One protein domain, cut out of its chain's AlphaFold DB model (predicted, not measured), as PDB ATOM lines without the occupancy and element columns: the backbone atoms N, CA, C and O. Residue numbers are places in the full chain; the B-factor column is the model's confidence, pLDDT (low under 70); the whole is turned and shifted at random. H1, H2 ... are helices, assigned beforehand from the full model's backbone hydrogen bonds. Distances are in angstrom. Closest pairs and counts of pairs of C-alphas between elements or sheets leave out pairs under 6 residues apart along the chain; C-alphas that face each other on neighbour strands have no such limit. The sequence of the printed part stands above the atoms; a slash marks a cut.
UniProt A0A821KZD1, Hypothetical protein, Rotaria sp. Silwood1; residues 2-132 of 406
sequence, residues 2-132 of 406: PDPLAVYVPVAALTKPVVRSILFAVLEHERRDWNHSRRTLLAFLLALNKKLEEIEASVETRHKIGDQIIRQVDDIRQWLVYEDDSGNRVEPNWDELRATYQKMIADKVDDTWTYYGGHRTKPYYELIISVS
ATOM      1  N   PRO A   2     -33.132  27.463 -56.723       51.72
ATOM      2  CA  PRO A   2     -32.644  27.575 -55.346       51.72
ATOM      3  C   PRO A   2     -32.928  26.272 -54.589       51.72
ATOM      4  O   PRO A   2     -33.939  25.624 -54.861       51.72
ATOM      5  N   ASP A   3     -32.021  25.879 -53.692       62.25
ATOM      6  CA  ASP A   3     -32.201  24.694 -52.854       62.25
ATOM      7  C   ASP A   3     -33.465  24.884 -51.995       62.25
ATOM      8  O   ASP A   3     -33.505  25.822 -51.194       62.25
ATOM      9  N   PRO A   4     -34.506  24.047 -52.152       55.88
ATOM     10  CA  PRO A   4     -35.737  24.179 -51.378       55.88
ATOM     11  C   PRO A   4     -35.520  23.963 -49.872       55.88
ATOM     12  O   PRO A   4     -36.401  24.300 -49.088       55.88
ATOM     13  N   LEU A   5     -34.365  23.425 -49.464       64.75
ATOM     14  CA  LEU A   5     -33.968  23.247 -48.067       64.75
ATOM     15  C   LEU A   5     -33.082  24.385 -47.541       64.75
ATOM     16  O   LEU A   5     -32.614  24.312 -46.407       64.75
ATOM     17  N   ALA A   6     -32.861  25.454 -48.315       63.84
ATOM     18  CA  ALA A   6     -32.181  26.670 -47.856       63.84
ATOM     19  C   ALA A   6     -33.092  27.539 -46.963       63.84
ATOM     20  O   ALA A   6     -33.209  28.751 -47.150       63.84
ATOM     21  N   VAL A   7     -33.770  26.907 -46.007       64.62
ATOM     22  CA  VAL A   7     -34.611  27.565 -45.007       64.62
ATOM     23  C   VAL A   7     -33.732  27.930 -43.814       64.62
ATOM     24  O   VAL A   7     -32.875  27.152 -43.395       64.62
ATOM     25  N   TYR A   8     -33.923  29.125 -43.257       69.06
ATOM     26  CA  TYR A   8     -33.256  29.493 -42.014       69.06
ATOM     27  C   TYR A   8     -33.802  28.641 -40.861       69.06
ATOM     28  O   TYR A   8     -34.996  28.670 -40.571       69.06
ATOM     29  N   VAL A   9     -32.915  27.901 -40.195       73.12
ATOM     30  CA  VAL A   9     -33.249  27.068 -39.037       73.12
ATOM     31  C   VAL A   9     -32.593  27.673 -37.794       73.12
ATOM     32  O   VAL A   9     -31.369  27.583 -37.651       73.12
ATOM     33  N   PRO A  10     -33.363  28.290 -36.878       76.31
ATOM     34  CA  PRO A  10     -32.816  28.883 -35.664       76.31
ATOM     35  C   PRO A  10     -32.538  27.796 -34.620       76.31
ATOM     36  O   PRO A  10     -33.261  27.687 -33.635       76.31
ATOM     37  N   VAL A  11     -31.482  26.998 -34.821       77.31
ATOM     38  CA  VAL A  11     -31.081  25.882 -33.932       77.31
ATOM     39  C   VAL A  11     -31.098  26.308 -32.459       77.31
ATOM     40  O   VAL A  11     -31.655  25.600 -31.626       77.31
ATOM     41  N   ALA A  12     -30.593  27.512 -32.166       76.12
ATOM     42  CA  ALA A  12     -30.527  28.077 -30.819       76.12
ATOM     43  C   ALA A  12     -31.893  28.322 -30.144       76.12
ATOM     44  O   ALA A  12     -31.976  28.341 -28.918       76.12
ATOM     45  N   ALA A  13     -32.956  28.506 -30.927       76.62
ATOM     46  CA  ALA A  13     -34.304  28.784 -30.435       76.62
ATOM     47  C   ALA A  13     -35.192  27.530 -30.368       76.62
ATOM     48  O   ALA A  13     -36.323  27.606 -29.885       76.62
ATOM     49  N   LEU A  14     -34.718  26.382 -30.867       76.56
ATOM     50  CA  LEU A  14     -35.508  25.158 -30.875       76.56
ATOM     51  C   LEU A  14     -35.603  24.548 -29.482       76.56
ATOM     52  O   LEU A  14     -34.625  24.467 -28.740       76.56
ATOM     53  N   THR A  15     -36.805  24.079 -29.160       82.25
ATOM     54  CA  THR A  15     -37.119  23.392 -27.909       82.25
ATOM     55  C   THR A  15     -37.638  21.987 -28.196       82.25
ATOM     56  O   THR A  15     -38.217  21.723 -29.255       82.25
ATOM     57  N   LYS A  16     -37.474  21.083 -27.223       82.62
ATOM     58  CA  LYS A  16     -37.958  19.698 -27.307       82.62
ATOM     59  C   LYS A  16     -39.437  19.588 -27.709       82.62
ATOM     60  O   LYS A  16     -39.715  18.789 -28.603       82.62
ATOM     61  N   PRO A  17     -40.382  20.351 -27.114       78.06
ATOM     62  CA  PRO A  17     -41.789  20.265 -27.501       78.06
ATOM     63  C   PRO A  17     -42.015  20.643 -28.965       78.06
ATOM     64  O   PRO A  17     -42.699  19.915 -29.669       78.06
ATOM     65  N   VAL A  18     -41.377  21.715 -29.449       80.50
ATOM     66  CA  VAL A  18     -41.532  22.179 -30.837       80.50
ATOM     67  C   VAL A  18     -41.037  21.127 -31.825       80.50
ATOM     68  O   VAL A  18     -41.771  20.749 -32.734       80.50
ATOM     69  N   VAL A  19     -39.818  20.615 -31.627       80.00
ATOM     70  CA  VAL A  19     -39.235  19.603 -32.521       80.00
ATOM     71  C   VAL A  19     -40.096  18.339 -32.543       80.00
ATOM     72  O   VAL A  19     -40.401  17.830 -33.619       80.00
ATOM     73  N   ARG A  20     -40.559  17.874 -31.374       82.56
ATOM     74  CA  ARG A  20     -41.418  16.686 -31.279       82.56
ATOM     75  C   ARG A  20     -42.789  16.888 -31.910       82.56
ATOM     76  O   ARG A  20     -43.246  15.994 -32.607       82.56
ATOM     77  N   SER A  21     -43.429  18.040 -31.715       79.12
ATOM     78  CA  SER A  21     -44.725  18.334 -32.336       79.12
ATOM     79  C   SER A  21     -44.633  18.364 -33.859       79.12
ATOM     80  O   SER A  21     -45.499  17.809 -34.528       79.12
ATOM     81  N   ILE A  22     -43.575  18.968 -34.412       81.75
ATOM     82  CA  ILE A  22     -43.345  18.990 -35.863       81.75
ATOM     83  C   ILE A  22     -43.103  17.570 -36.381       81.75
ATOM     84  O   ILE A  22     -43.720  17.168 -37.366       81.75
ATOM     85  N   LEU A  23     -42.226  16.811 -35.717       86.00
ATOM     86  CA  LEU A  23     -41.915  15.436 -36.092       86.00
ATOM     87  C   LEU A  23     -43.174  14.562 -36.109       86.00
ATOM     88  O   LEU A  23     -43.470  13.920 -37.111       86.00
ATOM     89  N   PHE A  24     -43.944  14.606 -35.027       83.38
ATOM     90  CA  PHE A  24     -45.188  13.865 -34.881       83.38
ATOM     91  C   PHE A  24     -46.203  14.237 -35.964       83.38
ATOM     92  O   PHE A  24     -46.732  13.361 -36.638       83.38
ATOM     93  N   ALA A  25     -46.409  15.533 -36.218       81.62
ATOM     94  CA  ALA A  25     -47.330  15.999 -37.254       81.62
ATOM     95  C   ALA A  25     -46.946  15.522 -38.669       81.62
ATOM     96  O   ALA A  25     -47.818  15.331 -39.517       81.62
ATOM     97  N   VAL A  26     -45.650  15.338 -38.937       84.44
ATOM     98  CA  VAL A  26     -45.152  14.839 -40.226       84.44
ATOM     99  C   VAL A  26     -45.297  13.321 -40.352       84.44
ATOM    100  O   VAL A  26     -45.632  12.846 -41.446       84.44
ATOM    101  N   LEU A  27     -45.059  12.587 -39.259       85.19
ATOM    102  CA  LEU A  27     -45.077  11.123 -39.222       85.19
ATOM    103  C   LEU A  27     -46.490  10.532 -39.078       85.19
ATOM    104  O   LEU A  27     -46.806   9.570 -39.768       85.19
ATOM    105  N   GLU A  28     -47.363  11.100 -38.241       74.19
ATOM    106  CA  GLU A  28     -48.619  10.444 -37.832       74.19
ATOM    107  C   GLU A  28     -49.838  10.658 -38.750       74.19
ATOM    108  O   GLU A  28     -50.937  10.171 -38.464       74.19
ATOM    109  N   HIS A  29     -49.722  11.367 -39.875       61.91
ATOM    110  CA  HIS A  29     -50.911  11.758 -40.642       61.91
ATOM    111  C   HIS A  29     -50.873  11.387 -42.127       61.91
ATOM    112  O   HIS A  29     -50.435  12.154 -42.982       61.91
ATOM    113  N   GLU A  30     -51.478  10.237 -42.440       54.56
ATOM    114  CA  GLU A  30     -51.991   9.913 -43.781       54.56
ATOM    115  C   GLU A  30     -53.465  10.318 -43.982       54.56
ATOM    116  O   GLU A  30     -53.963  10.302 -45.103       54.56
ATOM    117  N   ARG A  31     -54.203  10.681 -42.918       46.06
ATOM    118  CA  ARG A  31     -55.680  10.664 -42.951       46.06
ATOM    119  C   ARG A  31     -56.416  11.992 -43.179       46.06
ATOM    120  O   ARG A  31     -57.645  11.971 -43.154       46.06
ATOM    121  N   ARG A  32     -55.760  13.135 -43.415       48.00
ATOM    122  CA  ARG A  32     -56.470  14.403 -43.710       48.00
ATOM    123  C   ARG A  32     -55.719  15.290 -44.703       48.00
ATOM    124  O   ARG A  32     -54.496  15.266 -44.739       48.00
ATOM    125  N   ASP A  33     -56.496  16.094 -45.428       54.56
ATOM    126  CA  ASP A  33     -56.200  17.060 -46.509       54.56
ATOM    127  C   ASP A  33     -55.194  18.191 -46.168       54.56
ATOM    128  O   ASP A  33     -55.367  19.362 -46.489       54.56
ATOM    129  N   TRP A  34     -54.120  17.866 -45.454       60.09
ATOM    130  CA  TRP A  34     -53.153  18.817 -44.899       60.09
ATOM    131  C   TRP A  34     -51.870  18.849 -45.731       60.09
ATOM    132  O   TRP A  34     -50.797  19.158 -45.213       60.09
ATOM    133  N   ASN A  35     -51.960  18.517 -47.022       65.44
ATOM    134  CA  ASN A  35     -50.798  18.357 -47.897       65.44
ATOM    135  C   ASN A  35     -49.905  19.607 -47.903       65.44
ATOM    136  O   ASN A  35     -48.683  19.481 -47.841       65.44
ATOM    137  N   HIS A  36     -50.485  20.809 -47.867       64.25
ATOM    138  CA  HIS A  36     -49.717  22.054 -47.813       64.25
ATOM    139  C   HIS A  36     -48.942  22.232 -46.493       64.25
ATOM    140  O   HIS A  36     -47.726  22.459 -46.498       64.25
ATOM    141  N   SER A  37     -49.619  22.087 -45.349       70.88
ATOM    142  CA  SER A  37     -49.010  22.227 -44.018       70.88
ATOM    143  C   SER A  37     -47.987  21.125 -43.754       70.88
ATOM    144  O   SER A  37     -46.875  21.404 -43.311       70.88
ATOM    145  N   ARG A  38     -48.307  19.877 -44.118       74.88
ATOM    146  CA  ARG A  38     -47.392  18.735 -44.011       74.88
ATOM    147  C   ARG A  38     -46.155  18.935 -44.882       74.88
ATOM    148  O   ARG A  38     -45.053  18.707 -44.400       74.88
ATOM    149  N   ARG A  39     -46.302  19.433 -46.118       77.81
ATOM    150  CA  ARG A  39     -45.166  19.765 -46.998       77.81
ATOM    151  C   ARG A  39     -44.248  20.810 -46.364       77.81
ATOM    152  O   ARG A  39     -43.032  20.675 -46.451       77.81
ATOM    153  N   THR A  40     -44.818  21.828 -45.723       78.62
ATOM    154  CA  THR A  40     -44.066  22.897 -45.045       78.62
ATOM    155  C   THR A  40     -43.301  22.376 -43.830       78.62
ATOM    156  O   THR A  40     -42.101  22.616 -43.702       78.62
ATOM    157  N   LEU A  41     -43.968  21.605 -42.968       83.00
ATOM    158  CA  LEU A  41     -43.349  20.981 -41.795       83.00
ATOM    159  C   LEU A  41     -42.256  19.982 -42.192       83.00
ATOM    160  O   LEU A  41     -41.191  19.942 -41.578       83.00
ATOM    161  N   LEU A  42     -42.485  19.224 -43.262       84.75
ATOM    162  CA  LEU A  42     -41.520  18.285 -43.818       84.75
ATOM    163  C   LEU A  42     -40.296  19.003 -44.404       84.75
ATOM    164  O   LEU A  42     -39.168  18.599 -44.131       84.75
ATOM    165  N   ALA A  43     -40.491  20.102 -45.142       83.12
ATOM    166  CA  ALA A  43     -39.390  20.939 -45.622       83.12
ATOM    167  C   ALA A  43     -38.546  21.479 -44.458       83.12
ATOM    168  O   ALA A  43     -37.317  21.436 -44.514       83.12
ATOM    169  N   PHE A  44     -39.202  21.932 -43.384       85.88
ATOM    170  CA  PHE A  44     -38.523  22.389 -42.177       85.88
ATOM    171  C   PHE A  44     -37.710  21.271 -41.508       85.88
ATOM    172  O   PHE A  44     -36.542  21.490 -41.198       85.88
ATOM    173  N   LEU A  45     -38.274  20.070 -41.325       89.31
ATOM    174  CA  LEU A  45     -37.545  18.930 -40.746       89.31
ATOM    175  C   LEU A  45     -36.330  18.528 -41.584       89.31
ATOM    176  O   LEU A  45     -35.263  18.270 -41.033       89.31
ATOM    177  N   LEU A  46     -36.471  18.504 -42.910       91.25
ATOM    178  CA  LEU A  46     -35.369  18.183 -43.818       91.25
ATOM    179  C   LEU A  46     -34.275  19.260 -43.782       91.25
ATOM    180  O   LEU A  46     -33.089  18.927 -43.774       91.25
ATOM    181  N   ALA A  47     -34.656  20.539 -43.720       85.88
ATOM    182  CA  ALA A  47     -33.717  21.645 -43.551       85.88
ATOM    183  C   ALA A  47     -33.017  21.589 -42.184       85.88
ATOM    184  O   ALA A  47     -31.809  21.813 -42.109       85.88
ATOM    185  N   LEU A  48     -33.744  21.236 -41.119       89.44
ATOM    186  CA  LEU A  48     -33.181  21.013 -39.791       89.44
ATOM    187  C   LEU A  48     -32.152  19.882 -39.827       89.44
ATOM    188  O   LEU A  48     -31.018  20.114 -39.422       89.44
ATOM    189  N   ASN A  49     -32.492  18.709 -40.371       94.75
ATOM    190  CA  ASN A  49     -31.558  17.586 -40.474       94.75
ATOM    191  C   ASN A  49     -30.285  17.968 -41.241       94.75
ATOM    192  O   ASN A  49     -29.182  17.790 -40.729       94.75
ATOM    193  N   LYS A  50     -30.441  18.583 -42.421       91.12
ATOM    194  CA  LYS A  50     -29.313  19.085 -43.214       91.12
ATOM    195  C   LYS A  50     -28.456  20.061 -42.404       91.12
ATOM    196  O   LYS A  50     -27.231  20.013 -42.464       91.12
ATOM    197  N   LYS A  51     -29.085  20.951 -41.627       86.62
ATOM    198  CA  LYS A  51     -28.347  21.935 -40.835       86.62
ATOM    199  C   LYS A  51     -27.547  21.295 -39.706       86.62
ATOM    200  O   LYS A  51     -26.424  21.725 -39.454       86.62
ATOM    201  N   LEU A  52     -28.109  20.286 -39.044       91.25
ATOM    202  CA  LEU A  52     -27.401  19.518 -38.021       91.25
ATOM    203  C   LEU A  52     -26.199  18.790 -38.642       91.25
ATOM    204  O   LEU A  52     -25.095  18.936 -38.126       91.25
ATOM    205  N   GLU A  53     -26.371  18.140 -39.801       92.38
ATOM    206  CA  GLU A  53     -25.277  17.492 -40.548       92.38
ATOM    207  C   GLU A  53     -24.156  18.480 -40.920       92.38
ATOM    208  O   GLU A  53     -22.977  18.174 -40.755       92.38
ATOM    209  N   GLU A  54     -24.494  19.691 -41.379       88.19
ATOM    210  CA  GLU A  54     -23.511  20.739 -41.703       88.19
ATOM    211  C   GLU A  54     -22.688  21.175 -40.479       88.19
ATOM    212  O   GLU A  54     -21.475  21.391 -40.578       88.19
ATOM    213  N   ILE A  55     -23.343  21.335 -39.322       85.62
ATOM    214  CA  ILE A  55     -22.670  21.697 -38.067       85.62
ATOM    215  C   ILE A  55     -21.808  20.527 -37.580       85.62
ATOM    216  O   ILE A  55     -20.697  20.731 -37.087       85.62
ATOM    217  N   GLU A  56     -22.288  19.297 -37.745       88.19
ATOM    218  CA  GLU A  56     -21.580  18.092 -37.340       88.19
ATOM    219  C   GLU A  56     -20.345  17.824 -38.210       88.19
ATOM    220  O   GLU A  56     -19.295  17.491 -37.665       88.19
ATOM    221  N   ALA A  57     -20.438  18.002 -39.526       86.12
ATOM    222  CA  ALA A  57     -19.358  17.707 -40.465       86.12
ATOM    223  C   ALA A  57     -18.209  18.728 -40.415       86.12
ATOM    224  O   ALA A  57     -17.061  18.395 -40.711       86.12
ATOM    225  N   SER A  58     -18.491  19.981 -40.050       82.38
ATOM    226  CA  SER A  58     -17.489  21.043 -40.109       82.38
ATOM    227  C   SER A  58     -16.772  21.246 -38.771       82.38
ATOM    228  O   SER A  58     -17.280  21.874 -37.839       82.38
ATOM    229  N   VAL A  59     -15.524  20.774 -38.706       71.69
ATOM    230  CA  VAL A  59     -14.609  20.979 -37.566       71.69
ATOM    231  C   VAL A  59     -14.380  22.469 -37.281       71.69
ATOM    232  O   VAL A  59     -14.321  22.884 -36.121       71.69
ATOM    233  N   GLU A  60     -14.298  23.285 -38.333       66.56
ATOM    234  CA  GLU A  60     -14.117  24.734 -38.233       66.56
ATOM    235  C   GLU A  60     -15.386  25.427 -37.707       66.56
ATOM    236  O   GLU A  60     -15.314  26.349 -36.894       66.56
ATOM    237  N   THR A  61     -16.559  24.938 -38.113       67.75
ATOM    238  CA  THR A  61     -17.855  25.402 -37.607       67.75
ATOM    239  C   THR A  61     -18.011  25.054 -36.125       67.75
ATOM    240  O   THR A  61     -18.392  25.918 -35.342       67.75
ATOM    241  N   ARG A  62     -17.617  23.847 -35.694       68.31
ATOM    242  CA  ARG A  62     -17.631  23.459 -34.270       68.31
ATOM    243  C   ARG A  62     -16.761  24.374 -33.400       68.31
ATOM    244  O   ARG A  62     -17.207  24.796 -32.337       68.31
ATOM    245  N   HIS A  63     -15.571  24.753 -33.874       70.19
ATOM    246  CA  HIS A  63     -14.690  25.679 -33.147       70.19
ATOM    247  C   HIS A  63     -15.263  27.100 -33.038       70.19
ATOM    248  O   HIS A  63     -15.065  27.762 -32.024       70.19
ATOM    249  N   LYS A  64     -15.969  27.581 -34.070       67.75
ATOM    250  CA  LYS A  64     -16.528  28.944 -34.104       67.75
ATOM    251  C   LYS A  64     -17.821  29.094 -33.306       67.75
ATOM    252  O   LYS A  64     -18.093  30.174 -32.794       67.75
ATOM    253  N   ILE A  65     -18.631  28.042 -33.249       68.50
ATOM    254  CA  ILE A  65     -19.988  28.104 -32.704       68.50
ATOM    255  C   ILE A  65     -20.000  27.869 -31.169       68.50
ATOM    256  O   ILE A  65     -20.892  28.356 -30.475       68.50
ATOM    257  N   GLY A  66     -18.965  27.231 -30.613       77.81
ATOM    258  CA  GLY A  66     -18.789  27.058 -29.167       77.81
ATOM    259  C   GLY A  66     -19.599  25.901 -28.565       77.81
ATOM    260  O   GLY A  66     -20.616  25.463 -29.107       77.81
ATOM    261  N   ASP A  67     -19.145  25.408 -27.408       81.88
ATOM    262  CA  ASP A  67     -19.628  24.168 -26.773       81.88
ATOM    263  C   ASP A  67     -21.137  24.142 -26.493       81.88
ATOM    264  O   ASP A  67     -21.759  23.081 -26.501       81.88
ATOM    265  N   GLN A  68     -21.743  25.305 -26.237       77.31
ATOM    266  CA  GLN A  68     -23.166  25.399 -25.910       77.31
ATOM    267  C   GLN A  68     -24.055  24.953 -27.074       77.31
ATOM    268  O   GLN A  68     -25.041  24.253 -26.860       77.31
ATOM    269  N   ILE A  69     -23.708  25.330 -28.302       77.75
ATOM    270  CA  ILE A  69     -24.520  24.985 -29.471       77.75
ATOM    271  C   ILE A  69     -24.247  23.545 -29.902       77.75
ATOM    272  O   ILE A  69     -25.167  22.891 -30.374       77.75
ATOM    273  N   ILE A  70     -23.037  23.019 -29.684       83.44
ATOM    274  CA  ILE A  70     -22.755  21.591 -29.901       83.44
ATOM    275  C   ILE A  70     -23.680  20.741 -29.021       83.44
ATOM    276  O   ILE A  70     -24.360  19.858 -29.531       83.44
ATOM    277  N   ARG A  71     -23.811  21.084 -27.732       86.94
ATOM    278  CA  ARG A  71     -24.775  20.411 -26.841       86.94
ATOM    279  C   ARG A  71     -26.211  20.541 -27.338       86.94
ATOM    280  O   ARG A  71     -26.964  19.582 -27.274       86.94
ATOM    281  N   GLN A  72     -26.586  21.705 -27.862       84.75
ATOM    282  CA  GLN A  72     -27.928  21.913 -28.400       84.75
ATOM    283  C   GLN A  72     -28.194  21.093 -29.671       84.75
ATOM    284  O   GLN A  72     -29.313  20.631 -29.872       84.75
ATOM    285  N   VAL A  73     -27.181  20.883 -30.516       90.62
ATOM    286  CA  VAL A  73     -27.258  19.967 -31.666       90.62
ATOM    287  C   VAL A  73     -27.496  18.539 -31.181       90.62
ATOM    288  O   VAL A  73     -28.434  17.899 -31.658       90.62
ATOM    289  N   ASP A  74     -26.728  18.081 -30.190       92.38
ATOM    290  CA  ASP A  74     -26.896  16.751 -29.592       92.38
ATOM    291  C   ASP A  74     -28.296  16.582 -28.974       92.38
ATOM    292  O   ASP A  74     -28.965  15.567 -29.186       92.38
ATOM    293  N   ASP A  75     -28.783  17.601 -28.263       93.00
ATOM    294  CA  ASP A  75     -30.125  17.611 -27.682       93.00
ATOM    295  C   ASP A  75     -31.203  17.503 -28.768       93.00
ATOM    296  O   ASP A  75     -32.107  16.674 -28.668       93.00
ATOM    297  N   ILE A  76     -31.100  18.291 -29.846       91.69
ATOM    298  CA  ILE A  76     -32.063  18.246 -30.953       91.69
ATOM    299  C   ILE A  76     -32.048  16.875 -31.634       91.69
ATOM    300  O   ILE A  76     -33.121  16.346 -31.928       91.69
ATOM    301  N   ARG A  77     -30.874  16.263 -31.839       95.31
ATOM    302  CA  ARG A  77     -30.769  14.887 -32.355       95.31
ATOM    303  C   ARG A  77     -31.541  13.914 -31.473       95.31
ATOM    304  O   ARG A  77     -32.348  13.142 -31.982       95.31
ATOM    305  N   GLN A  78     -31.391  14.009 -30.153       94.25
ATOM    306  CA  GLN A  78     -32.162  13.185 -29.220       94.25
ATOM    307  C   GLN A  78     -33.669  13.470 -29.263       94.25
ATOM    308  O   GLN A  78     -34.468  12.565 -29.019       94.25
ATOM    309  N   TRP A  79     -34.078  14.711 -29.538       94.69
ATOM    310  CA  TRP A  79     -35.491  15.084 -29.643       94.69
ATOM    311  C   TRP A  79     -36.146  14.578 -30.927       94.69
ATOM    312  O   TRP A  79     -37.362  14.381 -30.919       94.69
ATOM    313  N   LEU A  80     -35.358  14.362 -31.984       94.06
ATOM    314  CA  LEU A  80     -35.799  13.772 -33.248       94.06
ATOM    315  C   LEU A  80     -36.010  12.252 -33.161       94.06
ATOM    316  O   LEU A  80     -36.679  11.689 -34.019       94.06
ATOM    317  N   VAL A  81     -35.492  11.594 -32.120       93.75
ATOM    318  CA  VAL A  81     -35.803  10.190 -31.820       93.75
ATOM    319  C   VAL A  81     -37.175  10.107 -31.146       93.75
ATOM    320  O   VAL A  81     -37.408  10.750 -30.112       93.75
ATOM    321  N   TYR A  82     -38.065   9.290 -31.703       88.31
ATOM    322  CA  TYR A  82     -39.415   9.052 -31.186       88.31
ATOM    323  C   TYR A  82     -39.588   7.595 -30.742       88.31
ATOM    324  O   TYR A  82     -38.713   6.764 -30.974       88.31
ATOM    325  N   GLU A  83     -40.677   7.310 -30.031       88.50
ATOM    326  CA  GLU A  83     -41.064   5.944 -29.667       88.50
ATOM    327  C   GLU A  83     -42.135   5.468 -30.649       88.50
ATOM    328  O   GLU A  83     -43.088   6.205 -30.904       88.50
ATOM    329  N   ASP A  84     -41.947   4.289 -31.240       86.12
ATOM    330  CA  ASP A  84     -42.955   3.660 -32.097       86.12
ATOM    331  C   ASP A  84     -44.072   2.991 -31.271       86.12
ATOM    332  O   ASP A  84     -44.019   2.942 -30.041       86.12
ATOM    333  N   ASP A  85     -45.076   2.425 -31.947       84.38
ATOM    334  CA  ASP A  85     -46.194   1.712 -31.303       84.38
ATOM    335  C   ASP A  85     -45.748   0.511 -30.446       84.38
ATOM    336  O   ASP A  85     -46.500   0.021 -29.603       84.38
ATOM    337  N   SER A  86     -44.523   0.021 -30.656       89.00
ATOM    338  CA  SER A  86     -43.918  -1.070 -29.887       89.00
ATOM    339  C   SER A  86     -43.074  -0.565 -28.708       89.00
ATOM    340  O   SER A  86     -42.482  -1.374 -27.993       89.00
ATOM    341  N   GLY A  87     -43.011   0.753 -28.486       88.69
ATOM    342  CA  GLY A  87     -42.193   1.390 -27.455       88.69
ATOM    343  C   GLY A  87     -40.696   1.410 -27.777       88.69
ATOM    344  O   GLY A  87     -39.882   1.704 -26.898       88.69
ATOM    345  N   ASN A  88     -40.301   1.089 -29.011       91.81
ATOM    346  CA  ASN A  88     -38.905   1.143 -29.423       91.81
ATOM    347  C   ASN A  88     -38.526   2.570 -29.794       91.81
ATOM    348  O   ASN A  88     -39.291   3.291 -30.430       91.81
ATOM    349  N   ARG A  89     -37.300   2.966 -29.449       91.69
ATOM    350  CA  ARG A  89     -36.738   4.239 -29.899       91.69
ATOM    351  C   ARG A  89     -36.337   4.120 -31.365       91.69
ATOM    352  O   ARG A  89     -35.422   3.367 -31.686       91.69
ATOM    353  N   VAL A  90     -37.006   4.880 -32.221       91.56
ATOM    354  CA  VAL A  90     -36.827   4.859 -33.672       91.56
ATOM    355  C   VAL A  90     -36.368   6.232 -34.149       91.56
ATOM    356  O   VAL A  90     -36.846   7.275 -33.694       91.56
ATOM    357  N   GLU A  91     -35.394   6.227 -35.056       92.62
ATOM    358  CA  GLU A  91     -34.976   7.426 -35.771       92.62
ATOM    359  C   GLU A  91     -35.822   7.622 -37.033       92.62
ATOM    360  O   GLU A  91     -36.194   6.640 -37.681       92.62
ATOM    361  N   PRO A  92     -36.113   8.873 -37.427       93.00
ATOM    362  CA  PRO A  92     -36.841   9.134 -38.658       93.00
ATOM    363  C   PRO A  92     -36.054   8.628 -39.869       93.00
ATOM    364  O   PRO A  92     -34.863   8.906 -40.011       93.00
ATOM    365  N   ASN A  93     -36.732   7.942 -40.787       94.94
ATOM    366  CA  ASN A  93     -36.138   7.550 -42.059       94.94
ATOM    367  C   ASN A  93     -36.010   8.777 -42.981       94.94
ATOM    368  O   ASN A  93     -36.938   9.138 -43.708       94.94
ATOM    369  N   TRP A  94     -34.864   9.456 -42.924       94.44
ATOM    370  CA  TRP A  94     -34.635  10.719 -43.635       94.44
ATOM    371  C   TRP A  94     -34.744  10.602 -45.158       94.44
ATOM    372  O   TRP A  94     -35.196  11.548 -45.809       94.44
ATOM    373  N   ASP A  95     -34.362   9.457 -45.725       94.75
ATOM    374  CA  ASP A  95     -34.451   9.210 -47.166       94.75
ATOM    375  C   ASP A  95     -35.902   9.038 -47.613       94.75
ATOM    376  O   ASP A  95     -36.316   9.613 -48.622       94.75
ATOM    377  N   GLU A  96     -36.701   8.328 -46.820       93.94
ATOM    378  CA  GLU A  96     -38.139   8.197 -47.047       93.94
ATOM    379  C   GLU A  96     -38.845   9.548 -46.925       93.94
ATOM    380  O   GLU A  96     -39.557   9.945 -47.844       93.94
ATOM    381  N   LEU A  97     -38.567  10.320 -45.869       91.94
ATOM    382  CA  LEU A  97     -39.103  11.673 -45.691       91.94
ATOM    383  C   LEU A  97     -38.742  12.599 -46.865       91.94
ATOM    384  O   LEU A  97     -39.575  13.380 -47.338       91.94
ATOM    385  N   ARG A  98     -37.511  12.501 -47.381       92.56
ATOM    386  CA  ARG A  98     -37.072  13.244 -48.569       92.56
ATOM    387  C   ARG A  98     -37.828  12.800 -49.819       92.56
ATOM    388  O   ARG A  98     -38.257  13.659 -50.592       92.56
ATOM    389  N   ALA A  99     -38.016  11.498 -50.016       91.31
ATOM    390  CA  ALA A  99     -38.788  10.957 -51.129       91.31
ATOM    391  C   ALA A  99     -40.261  11.395 -51.056       91.31
ATOM    392  O   ALA A  99     -40.817  11.842 -52.061       91.31
ATOM    393  N   THR A 100     -40.872  11.372 -49.865       89.00
ATOM    394  CA  THR A 100     -42.220  11.900 -49.618       89.00
ATOM    395  C   THR A 100     -42.303  13.374 -50.000       89.00
ATOM    396  O   THR A 100     -43.203  13.762 -50.740       89.00
ATOM    397  N   TYR A 101     -41.343  14.198 -49.572       87.12
ATOM    398  CA  TYR A 101     -41.315  15.623 -49.908       87.12
ATOM    399  C   TYR A 101     -41.225  15.864 -51.418       87.12
ATOM    400  O   TYR A 101     -41.978  16.665 -51.974       87.12
ATOM    401  N   GLN A 102     -40.328  15.146 -52.096       86.19
ATOM    402  CA  GLN A 102     -40.164  15.236 -53.546       86.19
ATOM    403  C   GLN A 102     -41.433  14.809 -54.283       86.19
ATOM    404  O   GLN A 102     -41.844  15.494 -55.220       86.19
ATOM    405  N   LYS A 103     -42.087  13.738 -53.823       85.69
ATOM    406  CA  LYS A 103     -43.381  13.296 -54.344       85.69
ATOM    407  C   LYS A 103     -44.455  14.371 -54.157       85.69
ATOM    408  O   LYS A 103     -45.114  14.725 -55.124       85.69
ATOM    409  N   MET A 104     -44.566  14.983 -52.977       78.19
ATOM    410  CA  MET A 104     -45.531  16.069 -52.717       78.19
ATOM    411  C   MET A 104     -45.293  17.318 -53.582       78.19
ATOM    412  O   MET A 104     -46.241  18.029 -53.910       78.19
ATOM    413  N   ILE A 105     -44.041  17.612 -53.952       77.31
ATOM    414  CA  ILE A 105     -43.729  18.682 -54.913       77.31
ATOM    415  C   ILE A 105     -44.107  18.264 -56.339       77.31
ATOM    416  O   ILE A 105     -44.642  19.078 -57.097       77.31
ATOM    417  N   ALA A 106     -43.800  17.023 -56.721       77.44
ATOM    418  CA  ALA A 106     -44.032  16.503 -58.064       77.44
ATOM    419  C   ALA A 106     -45.524  16.325 -58.374       77.44
ATOM    420  O   ALA A 106     -45.955  16.655 -59.480       77.44
ATOM    421  N   ASP A 107     -46.302  15.874 -57.390       66.06
ATOM    422  CA  ASP A 107     -47.704  15.497 -57.558       66.06
ATOM    423  C   ASP A 107     -48.617  16.706 -57.845       66.06
ATOM    424  O   ASP A 107     -49.746  16.511 -58.278       66.06
ATOM    425  N   LYS A 108     -48.155  17.963 -57.701       55.41
ATOM    426  CA  LYS A 108     -48.939  19.195 -57.971       55.41
ATOM    427  C   LYS A 108     -50.338  19.223 -57.321       55.41
ATOM    428  O   LYS A 108     -51.170  20.033 -57.722       55.41
ATOM    429  N   VAL A 109     -50.604  18.377 -56.323       47.12
ATOM    430  CA  VAL A 109     -51.895  18.307 -55.622       47.12
ATOM    431  C   VAL A 109     -51.921  19.392 -54.561       47.12
ATOM    432  O   VAL A 109     -51.804  19.161 -53.362       47.12
ATOM    433  N   ASP A 110     -51.990  20.615 -55.041       47.22
ATOM    434  CA  ASP A 110     -52.496  21.725 -54.276       47.22
ATOM    435  C   ASP A 110     -53.633  22.218 -55.171       47.22
ATOM    436  O   ASP A 110     -53.380  22.850 -56.193       47.22
ATOM    437  N   ASP A 111     -54.890  21.888 -54.855       44.12
ATOM    438  CA  ASP A 111     -56.056  22.450 -55.564       44.12
ATOM    439  C   ASP A 111     -56.060  23.992 -55.510       44.12
ATOM    440  O   ASP A 111     -56.740  24.661 -56.288       44.12
ATOM    441  N   THR A 112     -55.218  24.576 -54.652       40.31
ATOM    442  CA  THR A 112     -54.834  25.991 -54.653       40.31
ATOM    443  C   THR A 112     -54.175  26.441 -55.966       40.31
ATOM    444  O   THR A 112     -54.388  27.571 -56.393       40.31
ATOM    445  N   TRP A 113     -53.439  25.576 -56.672       39.78
ATOM    446  CA  TRP A 113     -52.900  25.843 -58.012       39.78
ATOM    447  C   TRP A 113     -54.009  26.095 -59.041       39.78
ATOM    448  O   TRP A 113     -53.923  27.012 -59.863       39.78
ATOM    449  N   THR A 114     -55.058  25.276 -58.972       40.53
ATOM    450  CA  THR A 114     -56.275  25.392 -59.780       40.53
ATOM    451  C   THR A 114     -57.072  26.633 -59.366       40.53
ATOM    452  O   THR A 114     -57.563  27.361 -60.227       40.53
ATOM    453  N   TYR A 115     -57.123  26.926 -58.061       38.66
ATOM    454  CA  TYR A 115     -57.796  28.090 -57.475       38.66
ATOM    455  C   TYR A 115     -57.165  29.438 -57.882       38.66
ATOM    456  O   TYR A 115     -57.890  30.399 -58.127       38.66
ATOM    457  N   TYR A 116     -55.834  29.516 -58.021       39.12
ATOM    458  CA  TYR A 116     -55.098  30.742 -58.386       39.12
ATOM    459  C   TYR A 116     -54.666  30.818 -59.866       39.12
ATOM    460  O   TYR A 116     -53.774  31.591 -60.221       39.12
ATOM    461  N   GLY A 117     -55.286  30.039 -60.758       38.44
ATOM    462  CA  GLY A 117     -55.154  30.253 -62.205       38.44
ATOM    463  C   GLY A 117     -53.781  29.926 -62.808       38.44
ATOM    464  O   GLY A 117     -53.379  30.533 -63.798       38.44
ATOM    465  N   GLY A 118     -53.042  28.960 -62.254       37.34
ATOM    466  CA  GLY A 118     -51.881  28.374 -62.936       37.34
ATOM    467  C   GLY A 118     -50.606  29.226 -62.991       37.34
ATOM    468  O   GLY A 118     -49.655  28.861 -63.694       37.34
ATOM    469  N   HIS A 119     -50.525  30.330 -62.247       37.78
ATOM    470  CA  HIS A 119     -49.261  31.043 -62.079       37.78
ATOM    471  C   HIS A 119     -48.347  30.300 -61.098       37.78
ATOM    472  O   HIS A 119     -48.741  29.996 -59.977       37.78
ATOM    473  N   ARG A 120     -47.098  30.024 -61.521       38.12
ATOM    474  CA  ARG A 120     -46.019  29.480 -60.670       38.12
ATOM    475  C   ARG A 120     -45.695  30.463 -59.552       38.12
ATOM    476  O   ARG A 120     -44.721  31.208 -59.649       38.12
ATOM    477  N   THR A 121     -46.485  30.460 -58.486       35.59
ATOM    478  CA  THR A 121     -46.087  31.071 -57.224       35.59
ATOM    479  C   THR A 121     -44.867  30.309 -56.715       35.59
ATOM    480  O   THR A 121     -44.818  29.078 -56.695       35.59
ATOM    481  N   LYS A 122     -43.801  31.053 -56.404       33.44
ATOM    482  CA  LYS A 122     -42.642  30.480 -55.718       33.44
ATOM    483  C   LYS A 122     -43.130  29.967 -54.361       33.44
ATOM    484  O   LYS A 122     -43.961  30.647 -53.757       33.44
ATOM    485  N   PRO A 123     -42.640  28.817 -53.876       36.00
ATOM    486  CA  PRO A 123     -43.019  28.348 -52.555       36.00
ATOM    487  C   PRO A 123     -42.630  29.418 -51.529       36.00
ATOM    488  O   PRO A 123     -41.476  29.846 -51.476       36.00
ATOM    489  N   TYR A 124     -43.612  29.877 -50.763       29.55
ATOM    490  CA  TYR A 124     -43.408  30.631 -49.537       29.55
ATOM    491  C   TYR A 124     -43.961  29.771 -48.402       29.55
ATOM    492  O   TYR A 124     -44.907  29.010 -48.604       29.55
ATOM    493  N   TYR A 125     -43.315  29.824 -47.243       34.31
ATOM    494  CA  TYR A 125     -43.601  28.925 -46.134       34.31
ATOM    495  C   TYR A 125     -43.926  29.756 -44.904       34.31
ATOM    496  O   TYR A 125     -43.111  30.574 -44.477       34.31
ATOM    497  N   GLU A 126     -45.103  29.522 -44.340       26.03
ATOM    498  CA  GLU A 126     -45.551  30.129 -43.096       26.03
ATOM    499  C   GLU A 126     -45.856  29.007 -42.101       26.03
ATOM    500  O   GLU A 126     -46.605  28.075 -42.396       26.03
ATOM    501  N   LEU A 127     -45.210  29.052 -40.937       28.03
ATOM    502  CA  LEU A 127     -45.439  28.106 -39.852       28.03
ATOM    503  C   LEU A 127     -46.424  28.741 -38.870       28.03
ATOM    504  O   LEU A 127     -46.029  29.545 -38.029       28.03
ATOM    505  N   ILE A 128     -47.697  28.366 -38.976       29.64
ATOM    506  CA  ILE A 128     -48.752  28.785 -38.050       29.64
ATOM    507  C   ILE A 128     -49.093  27.590 -37.156       29.64
ATOM    508  O   ILE A 128     -49.492  26.535 -37.644       29.64
ATOM    509  N   ILE A 129     -48.916  27.740 -35.842       26.41
ATOM    510  CA  ILE A 129     -49.198  26.691 -34.849       26.41
ATOM    511  C   ILE A 129     -50.462  27.089 -34.067       26.41
ATOM    512  O   ILE A 129     -50.474  28.123 -33.404       26.41
ATOM    513  N   SER A 130     -51.526  26.278 -34.138       27.56
ATOM    514  CA  SER A 130     -52.871  26.582 -33.600       27.56
ATOM    515  C   SER A 130     -53.586  25.345 -33.029       27.56
ATOM    516  O   SER A 130     -53.534  24.305 -33.680       27.56
ATOM    517  N   VAL A 131     -54.296  25.434 -31.885       27.88
ATOM    518  CA  VAL A 131     -54.930  24.273 -31.176       27.88
ATOM    519  C   VAL A 131     -56.303  24.544 -30.446       27.88
ATOM    520  O   VAL A 131     -56.493  24.270 -29.293       27.88
ATOM    521  N   SER A 132     -57.374  25.060 -31.046       32.81
ATOM    522  CA  SER A 132     -58.792  25.143 -30.504       32.81
ATOM    523  C   SER A 132     -59.289  24.553 -29.113       32.81
ATOM    524  O   SER A 132     -59.155  23.352 -28.873       32.81
TER     525      SER A 132
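AT A GLANCE: This is residues 2 to 132 of the 406 residues of the protein "Hypothetical protein" of Rotaria sp. Silwood1 (UniProt A0A821KZD1). Long helix H2 makes the core, with H5 crossing it and the end of H1 packed on another side; beyond its far end short H3 turns the chain into H4, which folds back to H1. Residues 114 to 120 stick out. The 131 printed residues, class all helix, hold H1 to H6 in chain order and no named strand; the whole is compact, radius of gyration of the C-alphas 16.3 A, spanning 50 by 39 by 31 A.

HOW THE PARTS SIT: H2, residues 35 to 57, is the hub. H1, residues 16 to 27, touches H2 with residues 22 to 26 alone, at a steep tilt of 56 degrees; the closest C-alphas, Val 26 and Arg 38, are 5.9 A apart. H5, residues 94 to 106, touches H2 at a steep 42 degrees, opposite ways; closest C-alphas Arg 39 and Tyr 101, 6.4 A. H3, residues 59 to 65, and H2 only just touch, only at the corner, with 3 pairs of C-alphas within 8 A; closest Ile 55 and Thr 61, 6.1 A. H4, residues 67 to 80, touches H1 with residues 76 to 80 alone; closest C-alphas Lys 16 and Trp 79, 5.7 A. H6, residues 111 to 115, touches no helix. In the six helices every O i to N i+4 pair is within hydrogen-bond range.

IN THESE COORDINATES: H2 is 32.3 A long, H4 20.3 A. H1 begins at C-alpha 16 (-37.958, 19.698, -27.307); H6 ends at C-alpha 115 (-57.796, 28.090, -57.475).

THE WHOLE: The printed part has no cut. The H4 to H5 link is long. Mean pLDDT of the printed part is 72.2; residues under 70 include 107 to 132.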